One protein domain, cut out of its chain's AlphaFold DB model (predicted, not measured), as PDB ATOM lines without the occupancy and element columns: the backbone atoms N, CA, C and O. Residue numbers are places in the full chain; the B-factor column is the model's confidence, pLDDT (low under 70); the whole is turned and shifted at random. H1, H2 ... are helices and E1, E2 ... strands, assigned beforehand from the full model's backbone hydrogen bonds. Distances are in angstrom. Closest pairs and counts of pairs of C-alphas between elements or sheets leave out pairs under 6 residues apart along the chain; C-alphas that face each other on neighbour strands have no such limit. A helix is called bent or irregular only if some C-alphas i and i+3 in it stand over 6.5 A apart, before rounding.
ATOM      1  N   SER A  85     319.273 255.652 332.185       91.69
ATOM      2  CA  SER A  85     320.489 256.410 331.874       91.69
ATOM      3  C   SER A  85     320.741 257.591 332.807       91.69
ATOM      4  O   SER A  85     321.691 258.339 332.595       91.69
ATOM      5  N   HIS A  86     319.911 257.789 333.829       90.69
ATOM      6  CA  HIS A  86     320.061 258.904 334.755       90.69
ATOM      7  C   HIS A  86     320.172 258.427 336.195       90.69
ATOM      8  O   HIS A  86     319.717 257.337 336.553       90.69
ATOM      9  N   ARG A  87     320.800 259.260 337.021       89.88
ATOM     10  CA  ARG A  87     320.916 259.064 338.465       89.88
ATOM     11  C   ARG A  87     320.787 260.401 339.172       89.88
ATOM     12  O   ARG A  87     321.187 261.440 338.643       89.88
ATOM     13  N   GLN A  88     320.217 260.353 340.370       89.19
ATOM     14  CA  GLN A  88     320.071 261.508 341.241       89.19
ATOM     15  C   GLN A  88     320.976 261.359 342.460       89.19
ATOM     16  O   GLN A  88     320.997 260.310 343.101       89.19
ATOM     17  N   LEU A  89     321.690 262.428 342.790       88.75
ATOM     18  CA  LEU A  89     322.609 262.505 343.915       88.75
ATOM     19  C   LEU A  89     322.288 263.739 344.757       88.75
ATOM     20  O   LEU A  89     322.090 264.829 344.218       88.75
ATOM     21  N   ASN A  90     322.272 263.573 346.077       86.69
ATOM     22  CA  ASN A  90     322.222 264.686 347.021       86.69
ATOM     23  C   ASN A  90     323.639 265.259 347.200       86.69
ATOM     24  O   ASN A  90     324.561 264.516 347.535       86.69
ATOM     25  N   ILE A  91     323.816 266.561 346.962       84.88
ATOM     26  CA  ILE A  91     325.110 267.263 347.086       84.88
ATOM     27  C   ILE A  91     325.206 268.040 348.423       84.88
ATOM     28  O   ILE A  91     326.216 268.678 348.712       84.88
ATOM     29  N   GLY A  92     324.175 267.972 349.270       81.19
ATOM     30  CA  GLY A  92     324.055 268.722 350.522       81.19
ATOM     31  C   GLY A  92     323.285 270.038 350.357       81.19
ATOM     32  O   GLY A  92     322.954 270.439 349.244       81.19
ATOM     33  N   ASN A  93     322.983 270.710 351.475       78.50
ATOM     34  CA  ASN A  93     322.214 271.969 351.524       78.50
ATOM     35  C   ASN A  93     320.868 271.906 350.772       78.50
ATOM     36  O   ASN A  93     320.525 272.831 350.036       78.50
ATOM     37  N   ASP A  94     320.143 270.791 350.900       79.75
ATOM     38  CA  ASP A  94     318.883 270.528 350.185       79.75
ATOM     39  C   ASP A  94     318.989 270.660 348.651       79.75
ATOM     40  O   ASP A  94     318.004 270.942 347.962       79.75
ATOM     41  N   CYS A  95     320.191 270.447 348.102       84.06
ATOM     42  CA  CYS A  95     320.462 270.499 346.672       84.06
ATOM     43  C   CYS A  95     320.762 269.115 346.100       84.06
ATOM     44  O   CYS A  95     321.551 268.336 346.637       84.06
ATOM     45  N   TYR A  96     320.177 268.845 344.940       88.25
ATOM     46  CA  TYR A  96     320.310 267.588 344.221       88.25
ATOM     47  C   TYR A  96     320.825 267.848 342.809       88.25
ATOM     48  O   TYR A  96     320.474 268.843 342.166       88.25
ATOM     49  N   ILE A  97     321.632 266.924 342.302       91.25
ATOM     50  CA  ILE A  97     321.971 266.838 340.885       91.25
ATOM     51  C   ILE A  97     321.330 265.592 340.304       91.25
ATOM     52  O   ILE A  97     321.454 264.499 340.847       91.25
ATOM     53  N   MET A  98     320.668 265.769 339.173       92.06
ATOM     54  CA  MET A  98     320.275 264.686 338.293       92.06
ATOM     55  C   MET A  98     321.167 264.754 337.061       92.06
ATOM     56  O   MET A  98     321.171 265.773 336.370       92.06
ATOM     57  N   PHE A  99     321.935 263.705 336.802       92.88
ATOM     58  CA  PHE A  99     322.808 263.623 335.634       92.88
ATOM     59  C   PHE A  99     322.370 262.497 334.702       92.88
ATOM     60  O   PHE A  99     321.812 261.497 335.151       92.88
ATOM     61  N   PHE A 100     322.619 262.689 333.410       93.31
ATOM     62  CA  PHE A 100     322.211 261.818 332.315       93.31
ATOM     63  C   PHE A 100     323.457 261.346 331.569       93.31
ATOM     64  O   PHE A 100     324.243 262.153 331.074       93.31
ATOM     65  N   ILE A 101     323.634 260.031 331.518       95.38
ATOM     66  CA  ILE A 101     324.764 259.355 330.893       95.38
ATOM     67  C   ILE A 101     324.370 258.975 329.470       95.38
ATOM     68  O   ILE A 101     323.366 258.291 329.260       95.38
ATOM     69  N   ASP A 102     325.162 259.396 328.486       95.25
ATOM     70  CA  ASP A 102     324.985 258.929 327.114       95.25
ATOM     71  C   ASP A 102     325.379 257.449 327.037       95.25
ATOM     72  O   ASP A 102     326.524 257.078 327.270       95.25
ATOM     73  N   ALA A 103     324.433 256.580 326.686       95.38
ATOM     74  CA  ALA A 103     324.697 255.151 326.563       95.38
ATOM     75  C   ALA A 103     325.669 254.793 325.422       95.38
ATOM     76  O   ALA A 103     326.196 253.680 325.409       95.38
ATOM     77  N   ASN A 104     325.907 255.704 324.472       94.00
ATOM     78  CA  ASN A 104     326.857 255.526 323.370       94.00
ATOM     79  C   ASN A 104     328.243 256.115 323.657       94.00
ATOM     80  O   ASN A 104     329.204 255.722 322.998       94.00
ATOM     81  N   ASP A 105     328.349 257.044 324.609       95.69
ATOM     82  CA  ASP A 105     329.611 257.654 325.043       95.69
ATOM     83  C   ASP A 105     329.608 257.859 326.574       95.69
ATOM     84  O   ASP A 105     329.645 258.986 327.063       95.69
ATOM     85  N   PRO A 106     329.543 256.776 327.369       95.19
ATOM     86  CA  PRO A 106     329.213 256.845 328.799       95.19
ATOM     87  C   PRO A 106     330.281 257.517 329.669       95.19
ATOM     88  O   PRO A 106     330.024 257.835 330.828       95.19
ATOM     89  N   THR A 107     331.478 257.743 329.127       95.50
ATOM     90  CA  THR A 107     332.579 258.445 329.805       95.50
ATOM     91  C   THR A 107     332.629 259.939 329.472       95.50
ATOM     92  O   THR A 107     333.447 260.668 330.046       95.50
ATOM     93  N   SER A 108     331.778 260.432 328.563       96.06
ATOM     94  CA  SER A 108     331.690 261.858 328.239       96.06
ATOM     95  C   SER A 108     331.180 262.691 329.414       96.06
ATOM     96  O   SER A 108     330.630 262.175 330.385       96.06
ATOM     97  N   LEU A 109     331.347 264.014 329.315       96.00
ATOM     98  CA  LEU A 109     330.700 264.941 330.238       96.00
ATOM     99  C   LEU A 109     329.179 264.696 330.180       96.00
ATOM    100  O   LEU A 109     328.622 264.792 329.084       96.00
ATOM    101  N   PRO A 110     328.516 264.381 331.304       95.44
ATOM    102  CA  PRO A 110     327.088 264.110 331.304       95.44
ATOM    103  C   PRO A 110     326.285 265.405 331.209       95.44
ATOM    104  O   PRO A 110     326.722 266.465 331.670       95.44
ATOM    105  N   ASP A 111     325.063 265.306 330.699       92.81
ATOM    106  CA  ASP A 111     324.087 266.372 330.893       92.81
ATOM    107  C   ASP A 111     323.626 266.371 332.349       92.81
ATOM    108  O   ASP A 111     323.479 265.317 332.969       92.81
ATOM    109  N   CYS A 112     323.384 267.550 332.923       92.62
ATOM    110  CA  CYS A 112     322.975 267.653 334.318       92.62
ATOM    111  C   CYS A 112     321.887 268.698 334.557       92.62
ATOM    112  O   CYS A 112     321.860 269.774 333.951       92.62
ATOM    113  N   ARG A 113     321.029 268.409 335.532       90.56
ATOM    114  CA  ARG A 113     320.024 269.314 336.073       90.56
ATOM    115  C   ARG A 113     320.222 269.440 337.578       90.56
ATOM    116  O   ARG A 113     320.233 268.446 338.292       90.56
ATOM    117  N   PHE A 114     320.341 270.677 338.044       91.00
ATOM    118  CA  PHE A 114     320.412 271.005 339.465       91.00
ATOM    119  C   PHE A 114     319.018 271.343 339.998       91.00
ATOM    120  O   PHE A 114     318.246 272.027 339.315       91.00
ATOM    121  N   LEU A 115     318.717 270.865 341.201       86.56
ATOM    122  CA  LEU A 115     317.463 271.054 341.929       86.56
ATOM    123  C   LEU A 115     317.804 271.561 343.336       86.56
ATOM    124  O   LEU A 115     318.728 271.039 343.949       86.56
ATOM    125  N   GLY A 116     317.091 272.565 343.839       88.69
ATOM    126  CA  GLY A 116     317.380 273.200 345.128       88.69
ATOM    127  C   GLY A 116     316.921 274.656 345.140       88.69
ATOM    128  O   GLY A 116     316.138 275.063 344.281       88.69
ATOM    129  N   SER A 117     317.419 275.446 346.094       86.88
ATOM    130  CA  SER A 117     317.175 276.894 346.124       86.88
ATOM    131  C   SER A 117     317.864 277.607 344.954       86.88
ATOM    132  O   SER A 117     318.930 277.186 344.499       86.88
ATOM    133  N   ASP A 118     317.289 278.716 344.481       84.06
ATOM    134  CA  ASP A 118     317.819 279.454 343.323       84.06
ATOM    135  C   ASP A 118     319.280 279.893 343.515       84.06
ATOM    136  O   ASP A 118     320.088 279.793 342.590       84.06
ATOM    137  N   SER A 119     319.642 280.333 344.725       87.38
ATOM    138  CA  SER A 119     321.004 280.776 345.040       87.38
ATOM    139  C   SER A 119     322.024 279.643 344.947       87.38
ATOM    140  O   SER A 119     323.095 279.825 344.362       87.38
ATOM    141  N   GLU A 120     321.698 278.462 345.478       86.56
ATOM    142  CA  GLU A 120     322.599 277.307 345.426       86.56
ATOM    143  C   GLU A 120     322.666 276.701 344.023       86.56
ATOM    144  O   GLU A 120     323.748 276.356 343.542       86.56
ATOM    145  N   VAL A 121     321.532 276.631 343.323       88.88
ATOM    146  CA  VAL A 121     321.477 276.147 341.940       88.88
ATOM    147  C   VAL A 121     322.326 277.024 341.019       88.88
ATOM    148  O   VAL A 121     323.083 276.488 340.207       88.88
ATOM    149  N   GLU A 122     322.252 278.353 341.135       90.44
ATOM    150  CA  GLU A 122     323.062 279.242 340.295       90.44
ATOM    151  C   GLU A 122     324.558 279.128 340.622       90.44
ATOM    152  O   GLU A 122     325.388 279.098 339.705       90.44
ATOM    153  N   ARG A 123     324.910 278.953 341.906       91.50
ATOM    154  CA  ARG A 123     326.287 278.660 342.333       91.50
ATOM    155  C   ARG A 123     326.810 277.385 341.667       91.50
ATOM    156  O   ARG A 123     327.860 277.424 341.023       91.50
ATOM    157  N   LEU A 124     326.065 276.281 341.749       91.50
ATOM    158  CA  LEU A 124     326.445 274.998 341.147       91.50
ATOM    159  C   LEU A 124     326.532 275.083 339.615       91.50
ATOM    160  O   LEU A 124     327.495 274.595 339.022       91.50
ATOM    161  N   ARG A 125     325.598 275.784 338.955       92.75
ATOM    162  CA  ARG A 125     325.654 276.036 337.501       92.75
ATOM    163  C   ARG A 125     326.874 276.855 337.098       92.75
ATOM    164  O   ARG A 125     327.439 276.624 336.026       92.75
ATOM    165  N   ALA A 126     327.263 277.852 337.892       92.88
ATOM    166  CA  ALA A 126     328.465 278.642 337.635       92.88
ATOM    167  C   ALA A 126     329.733 277.781 337.762       92.88
ATOM    168  O   ALA A 126     330.611 277.854 336.898       92.88
ATOM    169  N   MET A 127     329.797 276.918 338.779       93.38
ATOM    170  CA  MET A 127     330.905 275.977 338.980       93.38
ATOM    171  C   MET A 127     330.996 274.965 337.838       93.38
ATOM    172  O   MET A 127     332.058 274.831 337.231       93.38
ATOM    173  N   TRP A 128     329.867 274.362 337.453       94.06
ATOM    174  CA  TRP A 128     329.787 273.450 336.313       94.06
ATOM    175  C   TRP A 128     330.289 274.101 335.021       94.06
ATOM    176  O   TRP A 128     331.198 273.581 334.378       94.06
ATOM    177  N   ARG A 129     329.777 275.291 334.668       94.00
ATOM    178  CA  ARG A 129     330.205 276.034 333.465       94.00
ATOM    179  C   ARG A 129     331.699 276.363 333.470       94.00
ATOM    180  O   ARG A 129     332.333 276.352 332.416       94.00
ATOM    181  N   ARG A 130     332.262 276.675 334.639       95.00
ATOM    182  CA  ARG A 130     333.683 277.014 334.788       95.00
ATOM    183  C   ARG A 130     334.582 275.784 334.671       95.00
ATOM    184  O   ARG A 130     335.649 275.871 334.062       95.00
ATOM    185  N   ASN A 131     334.169 274.668 335.265       95.62
ATOM    186  CA  ASN A 131     335.028 273.510 335.488       95.62
ATOM    187  C   ASN A 131     334.747 272.331 334.549       95.62
ATOM    188  O   ASN A 131     335.565 271.420 334.519       95.62
ATOM    189  N   CYS A 132     333.677 272.336 333.745       93.31
ATOM    190  CA  CYS A 132     333.315 271.210 332.869       93.31
ATOM    191  C   CYS A 132     334.443 270.768 331.921       93.31
ATOM    192  O   CYS A 132     334.572 269.589 331.615       93.31
ATOM    193  N   LYS A 133     335.323 271.693 331.517       93.69
ATOM    194  CA  LYS A 133     336.511 271.405 330.691       93.69
ATOM    195  C   LYS A 133     337.570 270.546 331.394       93.69
ATOM    196  O   LYS A 133     338.508 270.103 330.745       93.69
ATOM    197  N   ARG A 134     337.458 270.362 332.711       94.38
ATOM    198  CA  ARG A 134     338.331 269.501 333.520       94.38
ATOM    199  C   ARG A 134     337.860 268.046 333.540       94.38
ATOM    200  O   ARG A 134     338.544 267.227 334.140       94.38
ATOM    201  N   TRP A 135     336.713 267.737 332.931       96.38
ATOM    202  CA  TRP A 135     336.215 266.371 332.811       96.38
ATOM    203  C   TRP A 135     337.156 265.538 331.939       96.38
ATOM    204  O   TRP A 135     337.442 265.919 330.800       96.38
ATOM    205  N   MET A 136     337.630 264.407 332.458       95.38
ATOM    206  CA  MET A 136     338.555 263.524 331.746       95.38
ATOM    207  C   MET A 136     337.980 262.111 331.663       95.38
ATOM    208  O   MET A 136     337.659 261.511 332.684       95.38
ATOM    209  N   LYS A 137     337.834 261.582 330.442       93.62
ATOM    210  CA  LYS A 137     337.156 260.297 330.178       93.62
ATOM    211  C   LYS A 137     337.825 259.084 330.839       93.62
ATOM    212  O   LYS A 137     337.183 258.062 331.034       93.62
ATOM    213  N   ASP A 138     339.112 259.189 331.151       92.75
ATOM    214  CA  ASP A 138     339.929 258.150 331.781       92.75
ATOM    215  C   ASP A 138     339.855 258.157 333.316       92.75
ATOM    216  O   ASP A 138     340.397 257.258 333.963       92.75
ATOM    217  N   LYS A 139     339.185 259.151 333.912       93.88
ATOM    218  CA  LYS A 139     339.002 259.247 335.359       93.88
ATOM    219  C   LYS A 139     337.678 258.648 335.833       93.88
ATOM    220  O   LYS A 139     336.680 258.729 335.113       93.88
ATOM    221  N   PRO A 140     337.629 258.127 337.076       92.56
ATOM    222  CA  PRO A 140     336.383 257.690 337.693       92.56
ATOM    223  C   PRO A 140     335.316 258.788 337.661       92.56
ATOM    224  O   PRO A 140     335.603 259.962 337.917       92.56
ATOM    225  N   PHE A 141     334.068 258.398 337.396       93.94
ATOM    226  CA  PHE A 141     332.945 259.333 337.286       93.94
ATOM    227  C   PHE A 141     332.770 260.183 338.552       93.94
ATOM    228  O   PHE A 141     332.610 261.400 338.469       93.94
ATOM    229  N   SER A 142     332.854 259.560 339.729       91.88
ATOM    230  CA  SER A 142     332.753 260.232 341.029       91.88
ATOM    231  C   SER A 142     333.859 261.269 341.245       91.88
ATOM    232  O   SER A 142     333.579 262.371 341.714       91.88
ATOM    233  N   GLU A 143     335.097 260.963 340.845       92.94
ATOM    234  CA  GLU A 143     336.223 261.901 340.926       92.94
ATOM    235  C   GLU A 143     336.014 263.095 339.987       92.94
ATOM    236  O   GLU A 143     336.185 264.248 340.386       92.94
ATOM    237  N   ASN A 144     335.605 262.836 338.742       95.12
ATOM    238  CA  ASN A 144     335.272 263.892 337.793       95.12
ATOM    239  C   ASN A 144     334.151 264.795 338.325       95.12
ATOM    240  O   ASN A 144     334.274 266.020 338.280       95.12
ATOM    241  N   LEU A 145     333.083 264.202 338.863       93.56
ATOM    242  CA  LEU A 145     331.941 264.939 339.387       93.56
ATOM    243  C   LEU A 145     332.337 265.823 340.579       93.56
ATOM    244  O   LEU A 145     332.007 267.010 340.587       93.56
ATOM    245  N   ALA A 146     333.103 265.278 341.529       91.94
ATOM    246  CA  ALA A 146     333.645 266.024 342.663       91.94
ATOM    247  C   ALA A 146     334.528 267.198 342.203       91.94
ATOM    248  O   ALA A 146     334.362 268.320 342.674       91.94
ATOM    249  N   ASN A 147     335.407 266.971 341.222       92.44
ATOM    250  CA  ASN A 147     336.305 267.997 340.686       92.44
ATOM    251  C   ASN A 147     335.573 269.114 339.926       92.44
ATOM    252  O   ASN A 147     335.990 270.275 339.971       92.44
ATOM    253  N   VAL A 148     334.509 268.784 339.186       94.31
ATOM    254  CA  VAL A 148     333.725 269.785 338.447       94.31
ATOM    255  C   VAL A 148     332.888 270.628 339.405       94.31
ATOM    256  O   VAL A 148     332.855 271.855 339.275       94.31
TER     257      VAL A 148
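This is residues 85 to 148 of the 244 residues of the protein "E3 ubiquitin-protein ligase FANCL-like isoform X2" of Nicotiana tabacum (UniProt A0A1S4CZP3). A small three-stranded sheet has the long helix H1 packed along one face, and the short helix H2, off the sheet, meets the later part of H1, residues 127 to 134, with its last residues, so that the two helices make a corner. The strands run as a meander, each the antiparallel neighbour of the one before, in the order E1 - E2 - E3; with H1 on one face they form two layers. The printed part has 64 residues, with three named strands followed by two named helices, in the mixed class of helices and strands. It is compact, with a radius of gyration of the C-alphas of 11.6 A and spans of 32 by 23 by 15 A.

E1, residues 86 to 92, and E2, residues 95 to 100, form a hairpin, with N 89 and O 97 at 2.8 A. E2 and E3, residues 111 to 115, form another, with N 98 and O 113 at 2.9 A. H1, residues 118 to 134, is on the sheet at a height over the sheet of 9.9 A, over E2 and E3. It runs along the strands, at 20 degrees to E3 on the local plane; their closest C-alphas, of Phe 114 and Val 121, are 5.8 A apart. H1 has a kink of 30 degrees near residue 128 and is irregular: C-alphas 130 and 133 are 7.5 A apart. H2, residues 141 to 148, is not on the sheet. H1 touches H2 with residues 127 to 134 alone, closest at the C-alphas of Asn 131 and Val 148, 4.9 A; their lines are only just about perpendicular, at 72 degrees. Every O i to N i+4 pair is within hydrogen-bond range in H2, and 11 of 13 in H1.

E1 is 19.0 A long from C-alpha 86 at (320.061, 258.904, 334.755), E2 16.9 A and E3 13.7 A. H1 measures 24.8 A, and H2 10.5 A, ending at C-alpha 148 at (333.725, 269.785, 338.447).

The C-alphas farthest apart, of Asn 104 and Ser 119, are 33.8 A apart. The printed part has no cut and no long link, and no printed residue is under 70 in pLDDT.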